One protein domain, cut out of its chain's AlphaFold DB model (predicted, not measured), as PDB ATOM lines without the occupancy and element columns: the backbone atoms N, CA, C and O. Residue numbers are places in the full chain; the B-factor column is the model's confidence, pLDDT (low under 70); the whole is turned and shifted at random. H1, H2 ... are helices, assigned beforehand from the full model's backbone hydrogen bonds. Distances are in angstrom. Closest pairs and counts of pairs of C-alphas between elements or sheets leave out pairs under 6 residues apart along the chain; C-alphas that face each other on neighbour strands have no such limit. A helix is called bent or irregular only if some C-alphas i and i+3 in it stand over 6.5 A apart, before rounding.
ATOM      1  N   ARG A 186       6.396  44.330 241.678       95.50
ATOM      2  CA  ARG A 186       6.106  43.122 242.467       95.50
ATOM      3  C   ARG A 186       7.171  42.799 243.513       95.50
ATOM      4  O   ARG A 186       6.830  42.530 244.659       95.50
ATOM      5  N   SER A 187       8.450  42.821 243.131       95.19
ATOM      6  CA  SER A 187       9.549  42.484 244.043       95.19
ATOM      7  C   SER A 187       9.672  43.480 245.190       95.19
ATOM      8  O   SER A 187       9.892  43.064 246.317       95.19
ATOM      9  N   ARG A 188       9.482  44.776 244.921       95.19
ATOM     10  CA  ARG A 188       9.518  45.807 245.963       95.19
ATOM     11  C   ARG A 188       8.351  45.645 246.932       95.19
ATOM     12  O   ARG A 188       8.583  45.671 248.130       95.19
ATOM     13  N   ILE A 189       7.136  45.405 246.430       95.88
ATOM     14  CA  ILE A 189       5.968  45.165 247.293       95.88
ATOM     15  C   ILE A 189       6.216  43.948 248.199       95.88
ATOM     16  O   ILE A 189       5.931  44.002 249.392       95.88
ATOM     17  N   GLN A 190       6.783  42.869 247.648       94.94
ATOM     18  CA  GLN A 190       7.130  41.676 248.420       94.94
ATOM     19  C   GLN A 190       8.202  41.966 249.480       94.94
ATOM     20  O   GLN A 190       8.022  41.572 250.625       94.94
ATOM     21  N   SER A 191       9.276  42.681 249.130       96.25
ATOM     22  CA  SER A 191      10.314  43.062 250.094       96.25
ATOM     23  C   SER A 191       9.756  43.916 251.230       96.25
ATOM     24  O   SER A 191       9.967  43.570 252.382       96.25
ATOM     25  N   SER A 192       8.964  44.953 250.933       96.62
ATOM     26  CA  SER A 192       8.334  45.775 251.975       96.62
ATOM     27  C   SER A 192       7.384  44.969 252.862       96.62
ATOM     28  O   SER A 192       7.345  45.177 254.068       96.62
ATOM     29  N   LEU A 193       6.634  44.021 252.290       94.00
ATOM     30  CA  LEU A 193       5.795  43.109 253.067       94.00
ATOM     31  C   LEU A 193       6.626  42.265 254.042       94.00
ATOM     32  O   LEU A 193       6.223  42.104 255.192       94.00
ATOM     33  N   ASP A 194       7.752  41.717 253.588       94.00
ATOM     34  CA  ASP A 194       8.635  40.899 254.421       94.00
ATOM     35  C   ASP A 194       9.320  41.740 255.513       94.00
ATOM     36  O   ASP A 194       9.372  41.308 256.665       94.00
ATOM     37  N   ASP A 195       9.742  42.964 255.189       96.62
ATOM     38  CA  ASP A 195      10.337  43.907 256.143       96.62
ATOM     39  C   ASP A 195       9.326  44.315 257.230       96.62
ATOM     40  O   ASP A 195       9.603  44.170 258.420       96.62
ATOM     41  N   PHE A 196       8.103  44.718 256.852       94.69
ATOM     42  CA  PHE A 196       7.061  45.078 257.827       94.69
ATOM     43  C   PHE A 196       6.703  43.913 258.752       94.69
ATOM     44  O   PHE A 196       6.419  44.122 259.930       94.69
ATOM     45  N   ARG A 197       6.718  42.675 258.246       92.12
ATOM     46  CA  ARG A 197       6.481  41.482 259.073       92.12
ATOM     47  C   ARG A 197       7.571  41.290 260.107       92.12
ATOM     48  O   ARG A 197       7.239  41.066 261.268       92.12
ATOM     49  N   ALA A 198       8.829  41.389 259.688       93.94
ATOM     50  CA  ALA A 198       9.967  41.257 260.584       93.94
ATOM     51  C   ALA A 198       9.905  42.301 261.709       93.94
ATOM     52  O   ALA A 198      10.129  41.963 262.865       93.94
ATOM     53  N   GLU A 199       9.513  43.538 261.395       94.62
ATOM     54  CA  GLU A 199       9.337  44.582 262.407       94.62
ATOM     55  C   GLU A 199       8.171  44.306 263.365       94.62
ATOM     56  O   GLU A 199       8.297  44.497 264.572       94.62
ATOM     57  N   ILE A 200       7.024  43.829 262.867       91.75
ATOM     58  CA  ILE A 200       5.887  43.490 263.739       91.75
ATOM     59  C   ILE A 200       6.234  42.332 264.687       91.75
ATOM     60  O   ILE A 200       5.711  42.280 265.799       91.75
ATOM     61  N   GLU A 201       7.106  41.408 264.279       90.06
ATOM     62  CA  GLU A 201       7.565  40.296 265.124       90.06
ATOM     63  C   GLU A 201       8.388  40.740 266.345       90.06
ATOM     64  O   GLU A 201       8.550  39.953 267.276       90.06
ATOM     65  N   GLU A 202       8.849  41.995 266.397       92.00
ATOM     66  CA  GLU A 202       9.487  42.572 267.589       92.00
ATOM     67  C   GLU A 202       8.473  42.964 268.683       92.00
ATOM     68  O   GLU A 202       8.849  43.147 269.843       92.00
ATOM     69  N   TYR A 203       7.185  43.070 268.338       91.38
ATOM     70  CA  TYR A 203       6.104  43.399 269.267       91.38
ATOM     71  C   TYR A 203       5.442  42.144 269.857       91.38
ATOM     72  O   TYR A 203       5.426  41.087 269.220       91.38
ATOM     73  N   PRO A 204       4.801  42.251 271.041       91.38
ATOM     74  CA  PRO A 204       3.994  41.165 271.587       91.38
ATOM     75  C   PRO A 204       2.913  40.695 270.608       91.38
ATOM     76  O   PRO A 204       2.230  41.491 269.954       91.38
ATOM     77  N   THR A 205       2.699  39.385 270.551       88.44
ATOM     78  CA  THR A 205       1.580  38.808 269.807       88.44
ATOM     79  C   THR A 205       0.242  39.209 270.431       88.44
ATOM     80  O   THR A 205       0.155  39.583 271.600       88.44
ATOM     81  N   ARG A 206      -0.851  39.065 269.668       88.31
ATOM     82  CA  ARG A 206      -2.217  39.271 270.174       88.31
ATOM     83  C   ARG A 206      -2.486  38.488 271.465       88.31
ATOM     84  O   ARG A 206      -3.076  39.028 272.392       88.31
ATOM     85  N   GLY A 207      -2.069  37.220 271.523       88.69
ATOM     86  CA  GLY A 207      -2.296  36.357 272.685       88.69
ATOM     87  C   GLY A 207      -1.481  36.770 273.911       88.69
ATOM     88  O   GLY A 207      -2.010  36.777 275.022       88.69
ATOM     89  N   GLU A 208      -0.222  37.163 273.710       91.75
ATOM     90  CA  GLU A 208       0.631  37.682 274.785       91.75
ATOM     91  C   GLU A 208       0.087  39.006 275.315       91.75
ATOM     92  O   GLU A 208      -0.123  39.136 276.516       91.75
ATOM     93  N   MET A 209      -0.237  39.946 274.423       91.88
ATOM     94  CA  MET A 209      -0.762  41.249 274.819       91.88
ATOM     95  C   MET A 209      -2.115  41.137 275.525       91.88
ATOM     96  O   MET A 209      -2.341  41.799 276.535       91.88
ATOM     97  N   ARG A 210      -2.998  40.248 275.050       90.94
ATOM     98  CA  ARG A 210      -4.261  39.944 275.729       90.94
ATOM     99  C   ARG A 210      -4.023  39.434 277.147       90.94
ATOM    100  O   ARG A 210      -4.665  39.913 278.071       90.94
ATOM    101  N   THR A 211      -3.087  38.498 277.310       91.56
ATOM    102  CA  THR A 211      -2.725  37.946 278.623       91.56
ATOM    103  C   THR A 211      -2.202  39.038 279.555       91.56
ATOM    104  O   THR A 211      -2.600  39.095 280.714       91.56
ATOM    105  N   THR A 212      -1.337  39.923 279.051       90.62
ATOM    106  CA  THR A 212      -0.819  41.070 279.806       90.62
ATOM    107  C   THR A 212      -1.945  41.996 280.256       90.62
ATOM    108  O   THR A 212      -2.015  42.328 281.434       90.62
ATOM    109  N   VAL A 213      -2.852  42.369 279.351       89.19
ATOM    110  CA  VAL A 213      -3.970  43.264 279.666       89.19
ATOM    111  C   VAL A 213      -4.947  42.615 280.640       89.19
ATOM    112  O   VAL A 213      -5.274  43.223 281.647       89.19
ATOM    113  N   GLU A 214      -5.370  41.373 280.411       89.38
ATOM    114  CA  GLU A 214      -6.271  40.668 281.334       89.38
ATOM    115  C   GLU A 214      -5.659  40.534 282.743       89.38
ATOM    116  O   GLU A 214      -6.378  40.678 283.726       89.38
ATOM    117  N   ALA A 215      -4.339  40.341 282.859       87.12
ATOM    118  CA  ALA A 215      -3.649  40.302 284.150       87.12
ATOM    119  C   ALA A 215      -3.532  41.679 284.834       87.12
ATOM    120  O   ALA A 215      -3.508  41.748 286.061       87.12
ATOM    121  N   GLU A 216      -3.439  42.769 284.067       84.94
ATOM    122  CA  GLU A 216      -3.443  44.140 284.598       84.94
ATOM    123  C   GLU A 216      -4.842  44.589 285.050       84.94
ATOM    124  O   GLU A 216      -4.953  45.416 285.951       84.94
ATOM    125  N   LEU A 217      -5.904  44.059 284.433       81.56
ATOM    126  CA  LEU A 217      -7.283  44.528 284.604       81.56
ATOM    127  C   LEU A 217      -8.090  43.833 285.713       81.56
ATOM    128  O   LEU A 217      -9.254  44.190 285.867       81.56
ATOM    129  N   ASP A 218      -7.509  42.887 286.463       63.62
ATOM    130  CA  ASP A 218      -8.177  41.921 287.370       63.62
ATOM    131  C   ASP A 218      -9.400  42.484 288.152       63.62
ATOM    132  O   ASP A 218     -10.439  41.832 288.202       63.62
ATOM    133  N   ASP A 219      -9.330  43.728 288.663       59.28
ATOM    134  CA  ASP A 219     -10.448  44.472 289.292       59.28
ATOM    135  C   ASP A 219     -10.668  45.910 288.721       59.28
ATOM    136  O   ASP A 219     -11.480  46.684 289.242       59.28
ATOM    137  N   GLU A 220      -9.944  46.309 287.666       61.59
ATOM    138  CA  GLU A 220      -9.847  47.698 287.161       61.59
ATOM    139  C   GLU A 220     -10.609  47.966 285.846       61.59
ATOM    140  O   GLU A 220     -10.535  49.063 285.289       61.59
ATOM    141  N   ASP A 221     -11.431  47.028 285.366       62.59
ATOM    142  CA  ASP A 221     -12.250  47.153 284.139       62.59
ATOM    143  C   ASP A 221     -13.286  48.307 284.161       62.59
ATOM    144  O   ASP A 221     -13.946  48.612 283.159       62.59
ATOM    145  N   ARG A 222     -13.420  48.980 285.309       74.25
ATOM    146  CA  ARG A 222     -14.317  50.117 285.566       74.25
ATOM    147  C   ARG A 222     -13.597  51.448 285.797       74.25
ATOM    148  O   ARG A 222     -14.263  52.397 286.211       74.25
ATOM    149  N   THR A 223     -12.291  51.549 285.543       88.25
ATOM    150  CA  THR A 223     -11.520  52.805 285.664       88.25
ATOM    151  C   THR A 223     -11.151  53.388 284.288       88.25
ATOM    152  O   THR A 223     -11.157  52.661 283.288       88.25
ATOM    153  N   PRO A 224     -10.815  54.694 284.191       90.56
ATOM    154  CA  PRO A 224     -10.238  55.288 282.984       90.56
ATOM    155  C   PRO A 224      -9.008  54.539 282.476       90.56
ATOM    156  O   PRO A 224      -8.879  54.338 281.270       90.56
ATOM    157  N   TYR A 225      -8.137  54.096 283.388       91.25
ATOM    158  CA  TYR A 225      -6.973  53.285 283.049       91.25
ATOM    159  C   TYR A 225      -7.397  51.968 282.404       91.25
ATOM    160  O   TYR A 225      -6.977  51.681 281.286       91.25
ATOM    161  N   GLY A 226      -8.287  51.206 283.044       90.12
ATOM    162  CA  GLY A 226      -8.657  49.896 282.528       90.12
ATOM    163  C   GLY A 226      -9.337  49.943 281.158       90.12
ATOM    164  O   GLY A 226      -8.987  49.178 280.259       90.12
ATOM    165  N   VAL A 227     -10.236  50.915 280.959       89.62
ATOM    166  CA  VAL A 227     -10.870  51.172 279.656       89.62
ATOM    167  C   VAL A 227      -9.823  51.534 278.602       89.62
ATOM    168  O   VAL A 227      -9.800  50.933 277.531       89.62
ATOM    169  N   ALA A 228      -8.909  52.458 278.912       92.19
ATOM    170  CA  ALA A 228      -7.847  52.850 277.993       92.19
ATOM    171  C   ALA A 228      -6.958  51.667 277.581       92.19
ATOM    172  O   ALA A 228      -6.645  51.514 276.401       92.19
ATOM    173  N   ARG A 229      -6.554  50.823 278.541       92.75
ATOM    174  CA  ARG A 229      -5.717  49.640 278.289       92.75
ATOM    175  C   ARG A 229      -6.424  48.634 277.388       92.75
ATOM    176  O   ARG A 229      -5.814  48.150 276.433       92.75
ATOM    177  N   TRP A 230      -7.699  48.357 277.659       90.94
ATOM    178  CA  TRP A 230      -8.497  47.440 276.850       90.94
ATOM    179  C   TRP A 230      -8.692  47.956 275.422       90.94
ATOM    180  O   TRP A 230      -8.413  47.232 274.468       90.94
ATOM    181  N   GLU A 231      -9.099  49.216 275.259       91.06
ATOM    182  CA  GLU A 231      -9.307  49.817 273.936       91.06
ATOM    183  C   GLU A 231      -8.005  49.894 273.127       91.06
ATOM    184  O   GLU A 231      -7.996  49.582 271.938       91.06
ATOM    185  N   LEU A 232      -6.877  50.234 273.759       93.81
ATOM    186  CA  LEU A 232      -5.568  50.210 273.098       93.81
ATOM    187  C   LEU A 232      -5.182  48.807 272.621       93.81
ATOM    188  O   LEU A 232      -4.632  48.661 271.531       93.81
ATOM    189  N   PHE A 233      -5.465  47.772 273.410       92.38
ATOM    190  CA  PHE A 233      -5.271  46.393 272.975       92.38
ATOM    191  C   PHE A 233      -6.177  46.041 271.791       92.38
ATOM    192  O   PHE A 233      -5.691  45.500 270.796       92.38
ATOM    193  N   MET A 234      -7.464  46.388 271.861       90.06
ATOM    194  CA  MET A 234      -8.420  46.112 270.788       90.06
ATOM    195  C   MET A 234      -8.007  46.781 269.474       90.06
ATOM    196  O   MET A 234      -7.985  46.132 268.432       90.06
ATOM    197  N   LEU A 235      -7.624  48.056 269.518       91.38
ATOM    198  CA  LEU A 235      -7.264  48.808 268.317       91.38
ATOM    199  C   LEU A 235      -5.885  48.444 267.771       91.38
ATOM    200  O   LEU A 235      -5.722  48.370 266.558       91.38
ATOM    201  N   CYS A 236      -4.894  48.241 268.643       93.62
ATOM    202  CA  CYS A 236      -3.513  48.090 268.193       93.62
ATOM    203  C   CYS A 236      -3.041  46.638 268.105       93.62
ATOM    204  O   CYS A 236      -2.011  46.383 267.482       93.62
ATOM    205  N   PHE A 237      -3.735  45.691 268.752       89.81
ATOM    206  CA  PHE A 237      -3.292  44.298 268.843       89.81
ATOM    207  C   PHE A 237      -4.288  43.242 268.375       89.81
ATOM    208  O   PHE A 237      -3.831  42.193 267.906       89.81
ATOM    209  N   ASP A 238      -5.595  43.495 268.468       75.00
ATOM    210  CA  ASP A 238      -6.630  42.499 268.154       75.00
ATOM    211  C   ASP A 238      -6.786  42.238 266.644       75.00
ATOM    212  O   ASP A 238      -7.182  41.140 266.249       75.00
ATOM    213  N   ASN A 239      -6.360  43.184 265.796       64.94
ATOM    214  CA  ASN A 239      -6.227  42.991 264.352       64.94
ATOM    215  C   ASN A 239      -5.008  42.109 264.032       64.94
ATOM    216  O   ASN A 239      -3.872  42.581 263.911       64.94
ATOM    217  N   ASP A 240      -5.226  40.802 263.882       64.50
ATOM    218  CA  ASP A 240      -4.191  39.899 263.385       64.50
ATOM    219  C   ASP A 240      -4.145  39.955 261.850       64.50
ATOM    220  O   ASP A 240      -4.901  39.279 261.151       64.50
ATOM    221  N   PHE A 241      -3.227  40.765 261.312       70.00
ATOM    222  CA  PHE A 241      -2.926  40.843 259.874       70.00
ATOM    223  C   PHE A 241      -2.624  39.465 259.245       70.00
ATOM    224  O   PHE A 241      -2.693  39.306 258.024       70.00
ATOM    225  N   ARG A 242      -2.320  38.445 260.068       67.94
ATOM    226  CA  ARG A 242      -2.052  37.067 259.636       67.94
ATOM    227  C   ARG A 242      -3.302  36.254 259.304       67.94
ATOM    228  O   ARG A 242      -3.175  35.203 258.676       67.94
ATOM    229  N   VAL A 243      -4.510  36.733 259.633       58.66
ATOM    230  CA  VAL A 243      -5.789  36.066 259.288       58.66
ATOM    231  C   VAL A 243      -5.884  35.742 257.788       58.66
ATOM    232  O   VAL A 243      -6.501  34.749 257.398       58.66
ATOM    233  N   PHE A 244      -5.196  36.511 256.942       54.78
ATOM    234  CA  PHE A 244      -5.236  36.381 255.485       54.78
ATOM    235  C   PHE A 244      -4.052  35.614 254.868       54.78
ATOM    236  O   PHE A 244      -4.071  35.303 253.674       54.78
ATOM    237  N   GLU A 245      -3.038  35.233 255.656       57.19
ATOM    238  CA  GLU A 245      -1.831  34.550 255.150       57.19
ATOM    239  C   GLU A 245      -2.100  33.143 254.605       57.19
ATOM    240  O   GLU A 245      -1.392  32.650 253.716       57.19
ATOM    241  N   ASN A 246      -3.140  32.486 255.115       53.50
ATOM    242  CA  ASN A 246      -3.324  31.055 254.907       53.50
ATOM    243  C   ASN A 246      -4.304  30.675 253.794       53.50
ATOM    244  O   ASN A 246      -4.453  29.480 253.549       53.50
ATOM    245  N   SER A 247      -4.952  31.615 253.091       57.84
ATOM    246  CA  SER A 247      -5.949  31.206 252.080       57.84
ATOM    247  C   SER A 247      -6.517  32.289 251.160       57.84
ATOM    248  O   SER A 247      -6.531  32.092 249.949       57.84
ATOM    249  N   LEU A 248      -7.021  33.396 251.709       59.12
ATOM    250  CA  LEU A 248      -7.887  34.313 250.960       59.12
ATOM    251  C   LEU A 248      -7.135  35.217 249.984       59.12
ATOM    252  O   LEU A 248      -7.661  35.495 248.909       59.12
ATOM    253  N   ASP A 249      -5.908  35.611 250.330       60.09
ATOM    254  CA  ASP A 249      -5.214  36.737 249.694       60.09
ATOM    255  C   ASP A 249      -3.787  36.399 249.258       60.09
ATOM    256  O   ASP A 249      -3.008  37.306 248.977       60.09
ATOM    257  N   ARG A 250      -3.407  35.111 249.190       61.41
ATOM    258  CA  ARG A 250      -2.019  34.712 248.864       61.41
ATOM    259  C   ARG A 250      -1.462  35.436 247.636       61.41
ATOM    260  O   ARG A 250      -0.299  35.835 247.658       61.41
ATOM    261  N   ASP A 251      -2.323  35.696 246.657       75.50
ATOM    262  CA  ASP A 251      -1.970  36.339 245.393       75.50
ATOM    263  C   ASP A 251      -2.376  37.825 245.297       75.50
ATOM    264  O   ASP A 251      -2.204  38.419 244.236       75.50
ATOM    265  N   LEU A 252      -2.894  38.425 246.380       90.62
ATOM    266  CA  LEU A 252      -3.294  39.839 246.480       90.62
ATOM    267  C   LEU A 252      -2.237  40.638 247.264       90.62
ATOM    268  O   LEU A 252      -2.365  40.902 248.464       90.62
ATOM    269  N   LEU A 253      -1.119  40.932 246.607       92.69
ATOM    270  CA  LEU A 253       0.106  41.379 247.266       92.69
ATOM    271  C   LEU A 253       0.013  42.822 247.785       92.69
ATOM    272  O   LEU A 253       0.579  43.125 248.836       92.69
ATOM    273  N   VAL A 254      -0.708  43.705 247.087       95.19
ATOM    274  CA  VAL A 254      -0.864  45.110 247.501       95.19
ATOM    275  C   VAL A 254      -1.796  45.225 248.710       95.19
ATOM    276  O   VAL A 254      -1.523  45.986 249.633       95.19
ATOM    277  N   LEU A 255      -2.874  44.445 248.748       93.38
ATOM    278  CA  LEU A 255      -3.765  44.326 249.898       93.38
ATOM    279  C   LEU A 255      -2.976  43.870 251.128       93.38
ATOM    280  O   LEU A 255      -2.995  44.546 252.155       93.38
ATOM    281  N   ARG A 256      -2.195  42.793 250.986       91.75
ATOM    282  CA  ARG A 256      -1.370  42.246 252.071       91.75
ATOM    283  C   ARG A 256      -0.335  43.236 252.591       91.75
ATOM    284  O   ARG A 256      -0.189  43.340 253.808       91.75
ATOM    285  N   VAL A 257       0.381  43.949 251.715       93.94
ATOM    286  CA  VAL A 257       1.379  44.934 252.171       93.94
ATOM    287  C   VAL A 257       0.721  46.110 252.886       93.94
ATOM    288  O   VAL A 257       1.245  46.564 253.896       93.94
ATOM    289  N   VAL A 258      -0.443  46.575 252.417       94.25
ATOM    290  CA  VAL A 258      -1.164  47.687 253.049       94.25
ATOM    291  C   VAL A 258      -1.695  47.281 254.416       94.25
ATOM    292  O   VAL A 258      -1.517  48.028 255.374       94.25
ATOM    293  N   ASP A 259      -2.321  46.112 254.530       91.44
ATOM    294  CA  ASP A 259      -2.902  45.666 255.797       91.44
ATOM    295  C   ASP A 259      -1.807  45.304 256.817       91.44
ATOM    296  O   ASP A 259      -1.927  45.644 257.993       91.44
ATOM    297  N   THR A 260      -0.681  44.734 256.368       92.81
ATOM    298  CA  THR A 260       0.505  44.530 257.222       92.81
ATOM    299  C   THR A 260       1.117  45.868 257.643       92.81
ATOM    300  O   THR A 260       1.395  46.074 258.820       92.81
ATOM    301  N   GLY A 261       1.284  46.814 256.714       94.75
ATOM    302  CA  GLY A 261       1.802  48.146 257.023       94.75
ATOM    303  C   GLY A 261       0.919  48.891 258.026       94.75
ATOM    304  O   GLY A 261       1.424  49.474 258.978       94.75
ATOM    305  N   ARG A 262      -0.412  48.818 257.894       94.06
ATOM    306  CA  ARG A 262      -1.340  49.379 258.890       94.06
ATOM    307  C   ARG A 262      -1.186  48.727 260.258       94.06
ATOM    308  O   ARG A 262      -1.131  49.456 261.243       94.06
ATOM    309  N   ALA A 263      -1.046  47.404 260.315       93.12
ATOM    310  CA  ALA A 263      -0.792  46.709 261.571       93.12
ATOM    311  C   ALA A 263       0.523  47.169 262.227       93.12
ATOM    312  O   ALA A 263       0.562  47.345 263.441       93.12
ATOM    313  N   LEU A 264       1.581  47.436 261.450       94.44
ATOM    314  CA  LEU A 264       2.820  48.035 261.967       94.44
ATOM    315  C   LEU A 264       2.582  49.447 262.532       94.44
ATOM    316  O   LEU A 264       3.045  49.762 263.630       94.44
ATOM    317  N   LEU A 265       1.828  50.290 261.816       95.88
ATOM    318  CA  LEU A 265       1.463  51.630 262.294       95.88
ATOM    319  C   LEU A 265       0.655  51.573 263.594       95.88
ATOM    320  O   LEU A 265       0.893  52.380 264.487       95.88
ATOM    321  N   GLU A 266      -0.264  50.618 263.716       95.12
ATOM    322  CA  GLU A 266      -1.028  50.333 264.933       95.12
ATOM    323  C   GLU A 266      -0.106  49.956 266.107       95.12
ATOM    324  O   GLU A 266      -0.225  50.542 267.188       95.12
ATOM    325  N   ARG A 267       0.881  49.063 265.899       93.94
ATOM    326  CA  ARG A 267       1.862  48.706 266.948       93.94
ATOM    327  C   ARG A 267       2.665  49.908 267.420       93.94
ATOM    328  O   ARG A 267       2.810  50.122 268.618       93.94
ATOM    329  N   ARG A 268       3.142  50.738 266.495       94.62
ATOM    330  CA  ARG A 268       3.902  51.951 266.830       94.62
ATOM    331  C   ARG A 268       3.032  53.023 267.486       94.62
ATOM    332  O   ARG A 268       3.499  53.769 268.345       94.62
ATOM    333  N   ALA A 269       1.760  53.100 267.102       96.25
ATOM    334  CA  ALA A 269       0.807  54.032 267.687       96.25
ATOM    335  C   ALA A 269       0.450  53.682 269.136       96.25
ATOM    336  O   ALA A 269       0.142  54.594 269.900       96.25
ATOM    337  N   TYR A 270       0.515  52.404 269.522       94.88
ATOM    338  CA  TYR A 270       0.217  51.959 270.882       94.88
ATOM    339  C   TYR A 270       1.090  52.652 271.938       94.88
ATOM    340  O   TYR A 270       0.544  53.256 272.859       94.88
ATOM    341  N   ASP A 271       2.419  52.638 271.785       89.69
ATOM    342  CA  ASP A 271       3.328  53.235 272.779       89.69
ATOM    343  C   ASP A 271       3.144  54.753 272.866       89.69
ATOM    344  O   ASP A 271       3.096  55.338 273.953       89.69
ATOM    345  N   PHE A 272       2.970  55.396 271.708       95.25
ATOM    346  CA  PHE A 272       2.658  56.817 271.635       95.25
ATOM    347  C   PHE A 272       1.353  57.137 272.373       95.25
ATOM    348  O   PHE A 272       1.339  58.000 273.251       95.25
ATOM    349  N   ALA A 273       0.267  56.435 272.051       95.88
ATOM    350  CA  ALA A 273      -1.042  56.692 272.631       95.88
ATOM    351  C   ALA A 273      -1.058  56.414 274.138       95.88
ATOM    352  O   ALA A 273      -1.568  57.239 274.894       95.88
ATOM    353  N   LEU A 274      -0.431  55.324 274.584       91.81
ATOM    354  CA  LEU A 274      -0.294  54.995 276.001       91.81
ATOM    355  C   LEU A 274       0.408  56.117 276.778       91.81
ATOM    356  O   LEU A 274      -0.064  56.510 277.842       91.81
ATOM    357  N   SER A 275       1.488  56.677 276.225       91.38
ATOM    358  CA  SER A 275       2.227  57.775 276.865       91.38
ATOM    359  C   SER A 275       1.458  59.103 276.911       91.38
ATOM    360  O   SER A 275       1.677  59.918 277.804       91.38
ATOM    361  N   GLU A 276       0.547  59.330 275.963       94.75
ATOM    362  CA  GLU A 276      -0.172  60.599 275.799       94.75
ATOM    363  C   GLU A 276      -1.553  60.618 276.468       94.75
ATOM    364  O   GLU A 276      -2.109  61.698 276.686       94.75
ATOM    365  N   LEU A 277      -2.124  59.449 276.783       90.56
ATOM    366  CA  LEU A 277      -3.418  59.343 277.466       90.56
ATOM    367  C   LEU A 277      -3.376  59.909 278.888       90.56
ATOM    368  O   LEU A 277      -4.392  60.452 279.335       90.56
ATOM    369  N   ASP A 278      -2.210  59.829 279.544       87.62
ATOM    370  CA  ASP A 278      -1.963  60.348 280.897       87.62
ATOM    371  C   ASP A 278      -2.981  59.793 281.913       87.62
ATOM    372  O   ASP A 278      -3.585  60.551 282.669       87.62
ATOM    373  N   VAL A 279      -3.244  58.481 281.847       87.88
ATOM    374  CA  VAL A 279      -4.149  57.755 282.755       87.88
ATOM    375  C   VAL A 279      -3.362  56.836 283.680       87.88
ATOM    376  O   VAL A 279      -2.497  56.086 283.226       87.88
ATOM    377  N   GLU A 280      -3.685  56.868 284.969       88.88
ATOM    378  CA  GLU A 280      -3.080  56.037 286.013       88.88
ATOM    379  C   GLU A 280      -4.121  55.080 286.633       88.88
ATOM    380  O   GLU A 280      -5.304  55.423 286.678       88.88
ATOM    381  N   PRO A 281      -3.720  53.909 287.173       85.81
ATOM    382  CA  PRO A 281      -4.639  52.929 287.783       85.81
ATOM    383  C   PRO A 281      -5.616  53.505 288.824       85.81
ATOM    384  O   PRO A 281      -6.748  53.047 288.964       85.81
ATOM    385  N   GLY A 282      -5.195  54.549 289.550       84.25
ATOM    386  CA  GLY A 282      -6.002  55.216 290.575       84.25
ATOM    387  C   GLY A 282      -6.972  56.284 290.059       84.25
ATOM    388  O   GLY A 282      -7.701  56.870 290.867       84.25
ATOM    389  N   ASP A 283      -6.980  56.573 288.757       88.56
ATOM    390  CA  ASP A 283      -7.862  57.585 288.189       88.56
ATOM    391  C   ASP A 283      -9.331  57.164 288.286       88.56
ATOM    392  O   ASP A 283      -9.703  56.002 288.131       88.56
ATOM    393  N   THR A 284     -10.200  58.140 288.541       87.31
ATOM    394  CA  THR A 284     -11.653  57.922 288.691       87.31
ATOM    395  C   THR A 284     -12.490  58.802 287.763       87.31
ATOM    396  O   THR A 284     -13.712  58.664 287.723       87.31
ATOM    397  N   ASP A 285     -11.846  59.694 287.008       87.00
ATOM    398  CA  ASP A 285     -12.482  60.602 286.055       87.00
ATOM    399  C   ASP A 285     -11.526  60.911 284.892       87.00
ATOM    400  O   ASP A 285     -10.314  60.718 284.984       87.00
ATOM    401  N   TYR A 286     -12.082  61.415 283.794       87.25
ATOM    402  CA  TYR A 286     -11.356  61.845 282.609       87.25
ATOM    403  C   TYR A 286     -12.052  63.067 282.001       87.25
ATOM    404  O   TYR A 286     -13.211  63.019 281.566       87.25
ATOM    405  N   ASP A 287     -11.352  64.202 281.986       84.56
ATOM    406  CA  ASP A 287     -11.934  65.460 281.524       84.56
ATOM    407  C   ASP A 287     -11.968  65.557 279.991       84.56
ATOM    408  O   ASP A 287     -11.000  65.287 279.280       84.56
ATOM    409  N   SER A 288     -13.087  66.079 279.503       83.00
ATOM    410  CA  SER A 288     -13.353  66.469 278.122       83.00
ATOM    411  C   SER A 288     -12.242  67.307 277.476       83.00
ATOM    412  O   SER A 288     -11.990  67.171 276.277       83.00
ATOM    413  N   SER A 289     -11.533  68.156 278.236       86.25
ATOM    414  CA  SER A 289     -10.436  68.967 277.691       86.25
ATOM    415  C   SER A 289      -9.278  68.122 277.151       86.25
ATOM    416  O   SER A 289      -8.578  68.566 276.235       86.25
ATOM    417  N   ARG A 290      -9.066  66.910 277.681       88.12
ATOM    418  CA  ARG A 290      -8.065  65.958 277.182       88.12
ATOM    419  C   ARG A 290      -8.505  65.379 275.837       88.12
ATOM    420  O   ARG A 290      -7.766  65.525 274.864       88.12
ATOM    421  N   SER A 291      -9.745  64.904 275.735       88.00
ATOM    422  CA  SER A 291     -10.317  64.373 274.489       88.00
ATOM    423  C   SER A 291     -10.325  65.405 273.360       88.00
ATOM    424  O   SER A 291      -9.864  65.134 272.250       88.00
ATOM    425  N   PHE A 292     -10.751  66.644 273.639       88.69
ATOM    426  CA  PHE A 292     -10.725  67.717 272.637       88.69
ATOM    427  C   PHE A 292      -9.303  68.065 272.179       88.69
ATOM    428  O   PHE A 292      -9.094  68.368 270.998       88.69
ATOM    429  N   ARG A 293      -8.317  68.037 273.088       92.19
ATOM    430  CA  ARG A 293      -6.909  68.266 272.735       92.19
ATOM    431  C   ARG A 293      -6.380  67.147 271.846       92.19
ATOM    432  O   ARG A 293      -5.859  67.473 270.779       92.19
ATOM    433  N   ALA A 294      -6.564  65.886 272.235       93.19
ATOM    434  CA  ALA A 294      -6.156  64.719 271.453       93.19
ATOM    435  C   ALA A 294      -6.718  64.789 270.027       93.19
ATOM    436  O   ALA A 294      -5.970  64.812 269.051       93.19
ATOM    437  N   LYS A 295      -8.029  64.999 269.898       91.75
ATOM    438  CA  LYS A 295      -8.708  65.135 268.606       91.75
ATOM    439  C   LYS A 295      -8.180  66.288 267.756       91.75
ATOM    440  O   LYS A 295      -7.966  66.149 266.551       91.75
ATOM    441  N   ARG A 296      -7.942  67.454 268.366       94.00
ATOM    442  CA  ARG A 296      -7.387  68.613 267.650       94.00
ATOM    443  C   ARG A 296      -5.970  68.341 267.147       94.00
ATOM    444  O   ARG A 296      -5.621  68.844 266.076       94.00
ATOM    445  N   ARG A 297      -5.154  67.599 267.901       95.88
ATOM    446  CA  ARG A 297      -3.819  67.186 267.453       95.88
ATOM    447  C   ARG A 297      -3.906  66.168 266.326       95.88
ATOM    448  O   ARG A 297      -3.312  66.426 265.289       95.88
ATOM    449  N   ALA A 298      -4.728  65.131 266.464       95.88
ATOM    450  CA  ALA A 298      -4.955  64.132 265.421       95.88
ATOM    451  C   ALA A 298      -5.413  64.768 264.099       95.88
ATOM    452  O   ALA A 298      -4.831  64.527 263.048       95.88
ATOM    453  N   MET A 299      -6.383  65.687 264.152       95.75
ATOM    454  CA  MET A 299      -6.851  66.426 262.972       95.75
ATOM    455  C   MET A 299      -5.770  67.339 262.371       95.75
ATOM    456  O   MET A 299      -5.729  67.542 261.158       95.75
ATOM    457  N   ARG A 300      -4.904  67.931 263.205       97.06
ATOM    458  CA  ARG A 300      -3.764  68.720 262.718       97.06
ATOM    459  C   ARG A 300      -2.756  67.815 262.020       97.06
ATOM    460  O   ARG A 300      -2.356  68.146 260.913       97.06
ATOM    461  N   GLN A 301      -2.402  66.695 262.645       97.31
ATOM    462  CA  GLN A 301      -1.484  65.715 262.083       97.31
ATOM    463  C   GLN A 301      -2.015  65.175 260.756       97.31
ATOM    464  O   GLN A 301      -1.284  65.174 259.782       97.31
ATOM    465  N   PHE A 302      -3.305  64.839 260.673       95.69
ATOM    466  CA  PHE A 302      -3.940  64.405 259.428       95.69
ATOM    467  C   PHE A 302      -3.769  65.416 258.290       95.69
ATOM    468  O   PHE A 302      -3.487  65.030 257.161       95.69
ATOM    469  N   ARG A 303      -3.914  66.718 258.574       95.25
ATOM    470  CA  ARG A 303      -3.704  67.773 257.569       95.25
ATOM    471  C   ARG A 303      -2.238  67.872 257.159       95.25
ATOM    472  O   ARG A 303      -1.975  67.902 255.969       95.25
ATOM    473  N   THR A 304      -1.315  67.856 258.122       95.88
ATOM    474  CA  THR A 304       0.127  67.850 257.842       95.88
ATOM    475  C   THR A 304       0.518  66.659 256.971       95.88
ATOM    476  O   THR A 304       1.113  66.847 255.921       95.88
ATOM    477  N   THR A 305       0.128  65.448 257.368       93.94
ATOM    478  CA  THR A 305       0.427  64.215 256.635       93.94
ATOM    479  C   THR A 305      -0.207  64.223 255.244       93.94
ATOM    480  O   THR A 305       0.414  63.765 254.295       93.94
ATOM    481  N   LYS A 306      -1.418  64.774 255.089       91.81
ATOM    482  CA  LYS A 306      -2.042  64.949 253.772       91.81
ATOM    483  C   LYS A 306      -1.254  65.910 252.875       91.81
ATOM    484  O   LYS A 306      -1.154  65.657 251.682       91.81
ATOM    485  N   ASP A 307      -0.752  67.010 253.431       91.94
ATOM    486  CA  ASP A 307       0.043  67.984 252.676       91.94
ATOM    487  C   ASP A 307       1.432  67.418 252.305       91.94
ATOM    488  O   ASP A 307       1.999  67.805 251.286       91.94
ATOM    489  N   GLU A 308       1.975  66.506 253.121       94.12
ATOM    490  CA  GLU A 308       3.258  65.825 252.898       94.12
ATOM    491  C   GLU A 308       3.151  64.670 251.887       94.12
ATOM    492  O   GLU A 308       3.963  64.580 250.968       94.12
ATOM    493  N   TYR A 309       2.122  63.828 252.018       92.06
ATOM    494  CA  TYR A 309       1.872  62.656 251.177       92.06
ATOM    495  C   TYR A 309       0.564  62.827 250.385       92.06
ATOM    496  O   TYR A 309      -0.472  62.239 250.710       92.06
ATOM    497  N   ASP A 310       0.606  63.643 249.329       88.31
ATOM    498  CA  ASP A 310      -0.548  63.913 248.455       88.31
ATOM    499  C   ASP A 310      -0.657  62.881 247.317       88.31
ATOM    500  O   ASP A 310      -0.520  63.193 246.132       88.31
ATOM    501  N   SER A 311      -0.866  61.612 247.682       93.06
ATOM    502  CA  SER A 311      -1.052  60.510 246.731       93.06
ATOM    503  C   SER A 311      -2.294  59.672 247.056       93.06
ATOM    504  O   SER A 311      -2.775  59.617 248.195       93.06
ATOM    505  N   ASN A 312      -2.835  58.975 246.049       92.00
ATOM    506  CA  ASN A 312      -3.971  58.071 246.259       92.00
ATOM    507  C   ASN A 312      -3.597  56.916 247.198       92.00
ATOM    508  O   ASN A 312      -4.418  56.497 248.015       92.00
ATOM    509  N   PHE A 313      -2.378  56.394 247.073       96.44
ATOM    510  CA  PHE A 313      -1.885  55.285 247.873       96.44
ATOM    511  C   PHE A 313      -1.634  55.693 249.330       96.44
ATOM    512  O   PHE A 313      -2.101  55.002 250.236       96.44
ATOM    513  N   ALA A 314      -1.040  56.860 249.584       96.38
ATOM    514  CA  ALA A 314      -0.929  57.409 250.933       96.38
ATOM    515  C   ALA A 314      -2.309  57.590 251.587       96.38
ATOM    516  O   ALA A 314      -2.516  57.210 252.741       96.38
ATOM    517  N   GLY A 315      -3.293  58.078 250.822       95.38
ATOM    518  CA  GLY A 315      -4.684  58.169 251.267       95.38
ATOM    519  C   GLY A 315      -5.314  56.812 251.604       95.38
ATOM    520  O   GLY A 315      -6.119  56.728 252.535       95.38
ATOM    521  N   VAL A 316      -4.937  55.745 250.890       95.56
ATOM    522  CA  VAL A 316      -5.316  54.369 251.234       95.56
ATOM    523  C   VAL A 316      -4.706  53.987 252.577       95.56
ATOM    524  O   VAL A 316      -5.456  53.629 253.480       95.56
ATOM    525  N   VAL A 317      -3.389  54.087 252.759       96.19
ATOM    526  CA  VAL A 317      -2.736  53.671 254.015       96.19
ATOM    527  C   VAL A 317      -3.301  54.456 255.211       96.19
ATOM    528  O   VAL A 317      -3.680  53.857 256.216       96.19
ATOM    529  N   ALA A 318      -3.503  55.769 255.055       96.06
ATOM    530  CA  ALA A 318      -4.034  56.662 256.086       96.06
ATOM    531  C   ALA A 318      -5.544  56.505 256.379       96.06
ATOM    532  O   ALA A 318      -6.056  57.132 257.314       96.06
ATOM    533  N   SER A 319      -6.292  55.709 255.600       93.19
ATOM    534  CA  SER A 319      -7.760  55.660 255.702       93.19
ATOM    535  C   SER A 319      -8.271  55.141 257.047       93.19
ATOM    536  O   SER A 319      -9.372  55.514 257.465       93.19
ATOM    537  N   GLU A 320      -7.492  54.280 257.703       91.50
ATOM    538  CA  GLU A 320      -7.838  53.721 259.012       91.50
ATOM    539  C   GLU A 320      -7.724  54.789 260.099       91.50
ATOM    540  O   GLU A 320      -8.712  55.104 260.758       91.50
ATOM    541  N   ALA A 321      -6.591  55.492 260.166       94.25
ATOM    542  CA  ALA A 321      -6.419  56.634 261.063       94.25
ATOM    543  C   ALA A 321      -7.497  57.716 260.843       94.25
ATOM    544  O   ALA A 321      -8.067  58.249 261.795       94.25
ATOM    545  N   ALA A 322      -7.856  58.006 259.588       92.81
ATOM    546  CA  ALA A 322      -8.955  58.924 259.277       92.81
ATOM    547  C   ALA A 322     -10.326  58.416 259.768       92.81
ATOM    548  O   ALA A 322     -11.217  59.210 260.086       92.81
ATOM    549  N   SER A 323     -10.527  57.099 259.809       89.88
ATOM    550  CA  SER A 323     -11.744  56.482 260.339       89.88
ATOM    551  C   SER A 323     -11.763  56.492 261.861       89.88
ATOM    552  O   SER A 323     -12.799  56.851 262.408       89.88
ATOM    553  N   LEU A 324     -10.633  56.260 262.532       91.88
ATOM    554  CA  LEU A 324     -10.498  56.403 263.984       91.88
ATOM    555  C   LEU A 324     -10.776  57.838 264.457       91.88
ATOM    556  O   LEU A 324     -11.540  58.031 265.398       91.88
ATOM    557  N   ILE A 325     -10.271  58.858 263.748       90.50
ATOM    558  CA  ILE A 325     -10.589  60.271 264.043       90.50
ATOM    559  C   ILE A 325     -12.105  60.520 264.005       90.50
ATOM    560  O   ILE A 325     -12.623  61.252 264.848       90.50
ATOM    561  N   ARG A 326     -12.814  59.908 263.045       83.62
ATOM    562  CA  ARG A 326     -14.282  59.991 262.940       83.62
ATOM    563  C   ARG A 326     -14.999  59.125 263.973       83.62
ATOM    564  O   ARG A 326     -16.021  59.544 264.490       83.62
ATOM    565  N   GLY A 327     -14.489  57.939 264.294       74.75
ATOM    566  CA  GLY A 327     -15.024  57.088 265.362       74.75
ATOM    567  C   GLY A 327     -14.993  57.805 266.711       74.75
ATOM    568  O   GLY A 327     -15.983  57.806 267.437       74.75
ATOM    569  N   GLY A 328     -13.924  58.563 266.968       60.53
ATOM    570  CA  GLY A 328     -13.830  59.469 268.111       60.53
ATOM    571  C   GLY A 328     -14.851  60.622 268.112       60.53
ATOM    572  O   GLY A 328     -14.972  61.303 269.131       60.53
ATOM    573  N   ASP A 329     -15.586  60.870 267.016       60.75
ATOM    574  CA  ASP A 329     -16.755  61.766 266.997       60.75
ATOM    575  C   ASP A 329     -17.989  61.113 267.644       60.75
ATOM    576  O   ASP A 329     -18.768  61.820 268.279       60.75
ATOM    577  N   VAL A 330     -18.159  59.794 267.479       53.06
ATOM    578  CA  VAL A 330     -19.358  59.036 267.893       53.06
ATOM    579  C   VAL A 330     -19.369  58.788 269.402       53.06
ATOM    580  O   VAL A 330     -20.422  58.855 270.024       53.06
ATOM    581  N   GLY A 331     -18.197  58.639 270.026       46.44
ATOM    582  CA  GLY A 331     -18.039  58.569 271.489       46.44
ATOM    583  C   GLY A 331     -18.299  59.889 272.234       46.44
ATOM    584  O   GLY A 331     -17.749  60.098 273.304       46.44
ATOM    585  N   LEU A 332     -19.049  60.828 271.650       50.47
ATOM    586  CA  LEU A 332     -19.560  62.033 272.322       50.47
ATOM    587  C   LEU A 332     -21.091  61.982 272.503       50.47
ATOM    588  O   LEU A 332     -21.675  62.941 273.017       50.47
ATOM    589  N   GLU A 333     -21.742  60.906 272.048       49.06
ATOM    590  CA  GLU A 333     -23.161  60.633 272.280       49.06
ATOM    591  C   GLU A 333     -23.347  59.909 273.618       49.06
ATOM    592  O   GLU A 333     -22.802  58.830 273.812       49.06
ATOM    593  N   MET A 334     -24.146  60.503 274.514       48.03
ATOM    594  CA  MET A 334     -24.351  60.014 275.883       48.03
ATOM    595  C   MET A 334     -25.002  58.623 275.918       48.03
ATOM    596  O   MET A 334     -26.204  58.493 275.681       48.03
ATOM    597  N   GLY A 335     -24.225  57.605 276.268       57.41
ATOM    598  CA  GLY A 335     -24.691  56.299 276.714       57.41
ATOM    599  C   GLY A 335     -25.050  56.279 278.206       57.41
ATOM    600  O   GLY A 335     -24.810  57.230 278.949       57.41
ATOM    601  N   ASP A 336     -25.601  55.156 278.676       59.56
ATOM    602  CA  ASP A 336     -26.061  54.961 280.065       59.56
ATOM    603  C   ASP A 336     -24.913  54.810 281.109       59.56
ATOM    604  O   ASP A 336     -25.135  54.336 282.227       59.56
ATOM    605  N   GLY A 337     -23.672  55.187 280.770       69.00
ATOM    606  CA  GLY A 337     -22.462  54.999 281.588       69.00
ATOM    607  C   GLY A 337     -21.836  56.293 282.136       69.00
ATOM    608  O   GLY A 337     -22.310  57.396 281.862       69.00
ATOM    609  N   PRO A 338     -20.747  56.203 282.930       80.62
ATOM    610  CA  PRO A 338     -20.007  57.383 283.365       80.62
ATOM    611  C   PRO A 338     -19.466  58.168 282.165       80.62
ATOM    612  O   PRO A 338     -18.772  57.607 281.320       80.62
ATOM    613  N   MET A 339     -19.704  59.484 282.134       81.56
ATOM    614  CA  MET A 339     -19.289  60.350 281.018       81.56
ATOM    615  C   MET A 339     -17.788  60.289 280.699       81.56
ATOM    616  O   MET A 339     -17.382  60.616 279.589       81.56
ATOM    617  N   TRP A 340     -16.944  59.937 281.672       87.56
ATOM    618  CA  TRP A 340     -15.507  59.816 281.451       87.56
ATOM    619  C   TRP A 340     -15.143  58.663 280.513       87.56
ATOM    620  O   TRP A 340     -14.131  58.766 279.832       87.56
ATOM    621  N   ARG A 341     -15.960  57.604 280.428       87.88
ATOM    622  CA  ARG A 341     -15.662  56.410 279.622       87.88
ATOM    623  C   ARG A 341     -15.601  56.746 278.135       87.88
ATOM    624  O   ARG A 341     -14.559  56.608 277.515       87.88
ATOM    625  N   GLU A 342     -16.673  57.339 277.628       85.44
ATOM    626  CA  GLU A 342     -16.771  57.888 276.268       85.44
ATOM    627  C   GLU A 342     -15.620  58.848 275.920       85.44
ATOM    628  O   GLU A 342     -15.085  58.857 274.810       85.44
ATOM    629  N   ARG A 343     -15.187  59.652 276.897       88.56
ATOM    630  CA  ARG A 343     -14.078  60.600 276.729       88.56
ATOM    631  C   ARG A 343     -12.722  59.908 276.643       88.56
ATOM    632  O   ARG A 343     -11.867  60.393 275.894       88.56
ATOM    633  N   VAL A 344     -12.515  58.831 277.398       90.88
ATOM    634  CA  VAL A 344     -11.328  57.975 277.283       90.88
ATOM    635  C   VAL A 344     -11.321  57.326 275.906       90.88
ATOM    636  O   VAL A 344     -10.362  57.547 275.171       90.88
ATOM    637  N   ASP A 345     -12.413  56.667 275.508       88.94
ATOM    638  CA  ASP A 345     -12.544  56.004 274.202       88.94
ATOM    639  C   ASP A 345     -12.228  56.984 273.059       88.94
ATOM    640  O   ASP A 345     -11.323  56.765 272.254       88.94
ATOM    641  N   SER A 346     -12.872  58.156 273.049       90.19
ATOM    642  CA  SER A 346     -12.621  59.208 272.052       90.19
ATOM    643  C   SER A 346     -11.149  59.658 272.001       90.19
ATOM    644  O   SER A 346     -10.609  59.948 270.921       90.19
ATOM    645  N   SER A 347     -10.473  59.704 273.155       93.62
ATOM    646  CA  SER A 347      -9.054  60.075 273.246       93.62
ATOM    647  C   SER A 347      -8.153  58.977 272.713       93.62
ATOM    648  O   SER A 347      -7.259  59.288 271.930       93.62
ATOM    649  N   VAL A 348      -8.410  57.716 273.075       94.75
ATOM    650  CA  VAL A 348      -7.669  56.551 272.575       94.75
ATOM    651  C   VAL A 348      -7.720  56.530 271.048       94.75
ATOM    652  O   VAL A 348      -6.674  56.554 270.405       94.75
ATOM    653  N   TYR A 349      -8.915  56.625 270.456       94.75
ATOM    654  CA  TYR A 349      -9.093  56.644 268.999       94.75
ATOM    655  C   TYR A 349      -8.312  57.788 268.338       94.75
ATOM    656  O   TYR A 349      -7.624  57.595 267.333       94.75
ATOM    657  N   SER A 350      -8.384  58.992 268.915       95.81
ATOM    658  CA  SER A 350      -7.677  60.164 268.391       95.81
ATOM    659  C   SER A 350      -6.153  60.020 268.487       95.81
ATOM    660  O   SER A 350      -5.442  60.400 267.558       95.81
ATOM    661  N   LEU A 351      -5.643  59.486 269.598       96.88
ATOM    662  CA  LEU A 351      -4.210  59.335 269.845       96.88
ATOM    663  C   LEU A 351      -3.602  58.203 269.021       96.88
ATOM    664  O   LEU A 351      -2.526  58.395 268.460       96.88
ATOM    665  N   VAL A 352      -4.303  57.077 268.875       97.31
ATOM    666  CA  VAL A 352      -3.887  55.999 267.970       97.31
ATOM    667  C   VAL A 352      -3.816  56.531 266.540       97.31
ATOM    668  O   VAL A 352      -2.786  56.391 265.885       97.31
ATOM    669  N   ALA A 353      -4.841  57.254 266.077       97.00
ATOM    670  CA  ALA A 353      -4.815  57.868 264.751       97.00
ATOM    671  C   ALA A 353      -3.650  58.854 264.566       97.00
ATOM    672  O   ALA A 353      -2.990  58.846 263.528       97.00
ATOM    673  N   GLU A 354      -3.379  59.704 265.562       97.75
ATOM    674  CA  GLU A 354      -2.226  60.609 265.548       97.75
ATOM    675  C   GLU A 354      -0.906  59.827 265.452       97.75
ATOM    676  O   GLU A 354      -0.064  60.168 264.621       97.75
ATOM    677  N   GLY A 355      -0.745  58.766 266.248       97.75
ATOM    678  CA  GLY A 355       0.428  57.892 266.231       97.75
ATOM    679  C   GLY A 355       0.640  57.210 264.879       97.75
ATOM    680  O   GLY A 355       1.748  57.244 264.347       97.75
ATOM    681  N   MET A 356      -0.424  56.679 264.270       97.75
ATOM    682  CA  MET A 356      -0.360  56.078 262.934       97.75
ATOM    683  C   MET A 356       0.070  57.104 261.877       97.75
ATOM    684  O   MET A 356       0.941  56.829 261.059       97.75
ATOM    685  N   LEU A 357      -0.504  58.313 261.900       97.88
ATOM    686  CA  LEU A 357      -0.221  59.356 260.905       97.88
ATOM    687  C   LEU A 357       1.186  59.953 261.030       97.88
ATOM    688  O   LEU A 357       1.739  60.400 260.026       97.88
ATOM    689  N   ARG A 358       1.762  59.972 262.239       96.94
ATOM    690  CA  ARG A 358       3.156  60.389 262.470       96.94
ATOM    691  C   ARG A 358       4.166  59.435 261.836       96.94
ATOM    692  O   ARG A 358       5.226  59.891 261.431       96.94
ATOM    693  N   ASN A 359       3.828  58.151 261.755       96.56
ATOM    694  CA  ASN A 359       4.699  57.103 261.222       96.56
ATOM    695  C   ASN A 359       4.301  56.672 259.796       96.56
ATOM    696  O   ASN A 359       4.813  55.680 259.292       96.56
ATOM    697  N   LEU A 360       3.379  57.386 259.128       96.81
ATOM    698  CA  LEU A 360       2.833  56.976 257.824       96.81
ATOM    699  C   LEU A 360       3.929  56.777 256.758       96.81
ATOM    700  O   LEU A 360       3.831  55.855 255.946       96.81
ATOM    701  N   GLY A 361       4.964  57.623 256.782       96.25
ATOM    702  CA  GLY A 361       6.092  57.570 255.849       96.25
ATOM    703  C   GLY A 361       6.815  56.225 255.859       96.25
ATOM    704  O   GLY A 361       7.157  55.712 254.800       96.25
ATOM    705  N   ASP A 362       6.902  55.573 257.018       95.88
ATOM    706  CA  ASP A 362       7.585  54.286 257.157       95.88
ATOM    707  C   ASP A 362       6.898  53.153 256.377       95.88
ATOM    708  O   ASP A 362       7.518  52.134 256.084       95.88
ATOM    709  N   VAL A 363       5.625  53.335 256.004       96.38
ATOM    710  CA  VAL A 363       4.876  52.398 255.155       96.38
ATOM    711  C   VAL A 363       4.785  52.880 253.708       96.38
ATOM    712  O   VAL A 363       4.869  52.075 252.780       96.38
ATOM    713  N   VAL A 364       4.589  54.183 253.493       96.88
ATOM    714  CA  VAL A 364       4.356  54.750 252.154       96.88
ATOM    715  C   VAL A 364       5.657  54.888 251.360       96.88
ATOM    716  O   VAL A 364       5.708  54.496 250.193       96.88
ATOM    717  N   GLU A 365       6.722  55.404 251.972       96.12
ATOM    718  CA  GLU A 365       7.978  55.706 251.280       96.12
ATOM    719  C   GLU A 365       8.659  54.475 250.661       96.12
ATOM    720  O   GLU A 365       9.054  54.568 249.494       96.12
ATOM    721  N   PRO A 366       8.743  53.306 251.338       96.06
ATOM    722  CA  PRO A 366       9.360  52.111 250.752       96.06
ATOM    723  C   PRO A 366       8.670  51.618 249.474       96.06
ATOM    724  O   PRO A 366       9.294  50.946 248.648       96.06
ATOM    725  N   LEU A 367       7.385  51.946 249.311       95.06
ATOM    726  CA  LEU A 367       6.548  51.520 248.192       95.06
ATOM    727  C   LEU A 367       6.485  52.560 247.069       95.06
ATOM    728  O   LEU A 367       6.377  52.177 245.903       95.06
ATOM    729  N   GLU A 368       6.558  53.853 247.394       90.94
ATOM    730  CA  GLU A 368       6.454  54.932 246.406       90.94
ATOM    731  C   GLU A 368       7.799  55.413 245.851       90.94
ATOM    732  O   GLU A 368       7.861  55.840 244.697       90.94
ATOM    733  N   GLN A 369       8.881  55.349 246.632       77.31
ATOM    734  CA  GLN A 369      10.177  55.889 246.219       77.31
ATOM    735  C   GLN A 369      10.956  54.864 245.379       77.31
ATOM    736  O   GLN A 369      11.444  53.846 245.880       77.31
TER     737      GLN A 369
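Overview. This is residues 186 to 369 of the 370 residues of an uncharacterized protein of Haloferax larsenii JCM 13917 (UniProt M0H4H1). The long helix H5 runs through the middle of a body of helices, with the three-helix bundle of H6, H8 and H9 on one side, H9 crossing H5, and with H1 and the helical hairpin of H2 and H3 on the other. The short helices H7 and H10 pack on H5 within residues 258 to 265, and the loop residues 246 to 251 stick out. The printed part has 184 residues, with ten named helices, H1 to H10 in chain order, and no named strand: all helix. It is compact, with a radius of gyration of the C-alphas of 17.0 A, and spans 52 by 37 by 25 A.

Arrangement. H1 (residues 186 to 200) touches the hub, H5 (residues 253 to 277), at a shallow tilt of 30 degrees, the same way; their closest C-alphas, of Leu 193 and Val 257, are 4.9 A apart. H2 (residues 206 to 216) and H3 (residues 224 to 236) form a hairpin, closest at the C-alphas of Val 213 and Arg 229, 6.8 A. H3 touches H5, closest at the C-alphas of Cys 236 and Glu 266, 4.7 A. H4 (residues 241 to 244) touches H5 and is irregular, only just: C-alphas 241 and 244 are 6.7 A apart. H6 (residues 288 to 308), H8 (residues 319 to 330) and H9 (residues 339 to 358) form an up and down bundle, each running against the one before it. In the hairpin of H8 and H9 the closest C-alphas, of Gly 328 and Ser 346, are 4.1 A apart. H9 touches H5 with residues 347 to 356 alone, at a steep tilt of 54 degrees, opposite ways; the closest C-alphas, of Ala 269 and Gly 355, are 4.1 A apart. H7 (residues 312 to 317) touches H10 (residues 361 to 368), closest at the C-alphas of Ala 314 and Val 364, 6.0 A. H2 and H5 are apart. Every O i to N i+4 pair is within hydrogen-bond range in H1, H2, H3, H6 and H7; the counts are 19 of 21 in H5, 6 of 8 in H8, 15 of 16 in H9 and 2 of 4 in H10, and H4 is too short for such a pair.

Along the chain. H1 begins at C-alpha 186 (6.106, 43.122, 242.467) and is 21.3 A long. H2 and H3 measure 15.3 A and 17.8 A. H5, 35.3 A, ends at C-alpha 277 (-3.418, 59.343, 277.466), with a kink of 33 degrees near residue 271. H6, H8 and H9 measure 30.2 A, 17.2 A and 29.1 A. H10 ends at C-alpha 368 (6.454, 54.932, 246.406).

Size, cuts and confidence. The C-alphas farthest apart, of Ser 187 and Asp 336, are 52.2 A apart. The printed part has no cut, and no link is long. The mean pLDDT of the printed part is 87.1; residues 218 to 221, 239 to 240, 242 to 250 and 328 to 337 are under 70.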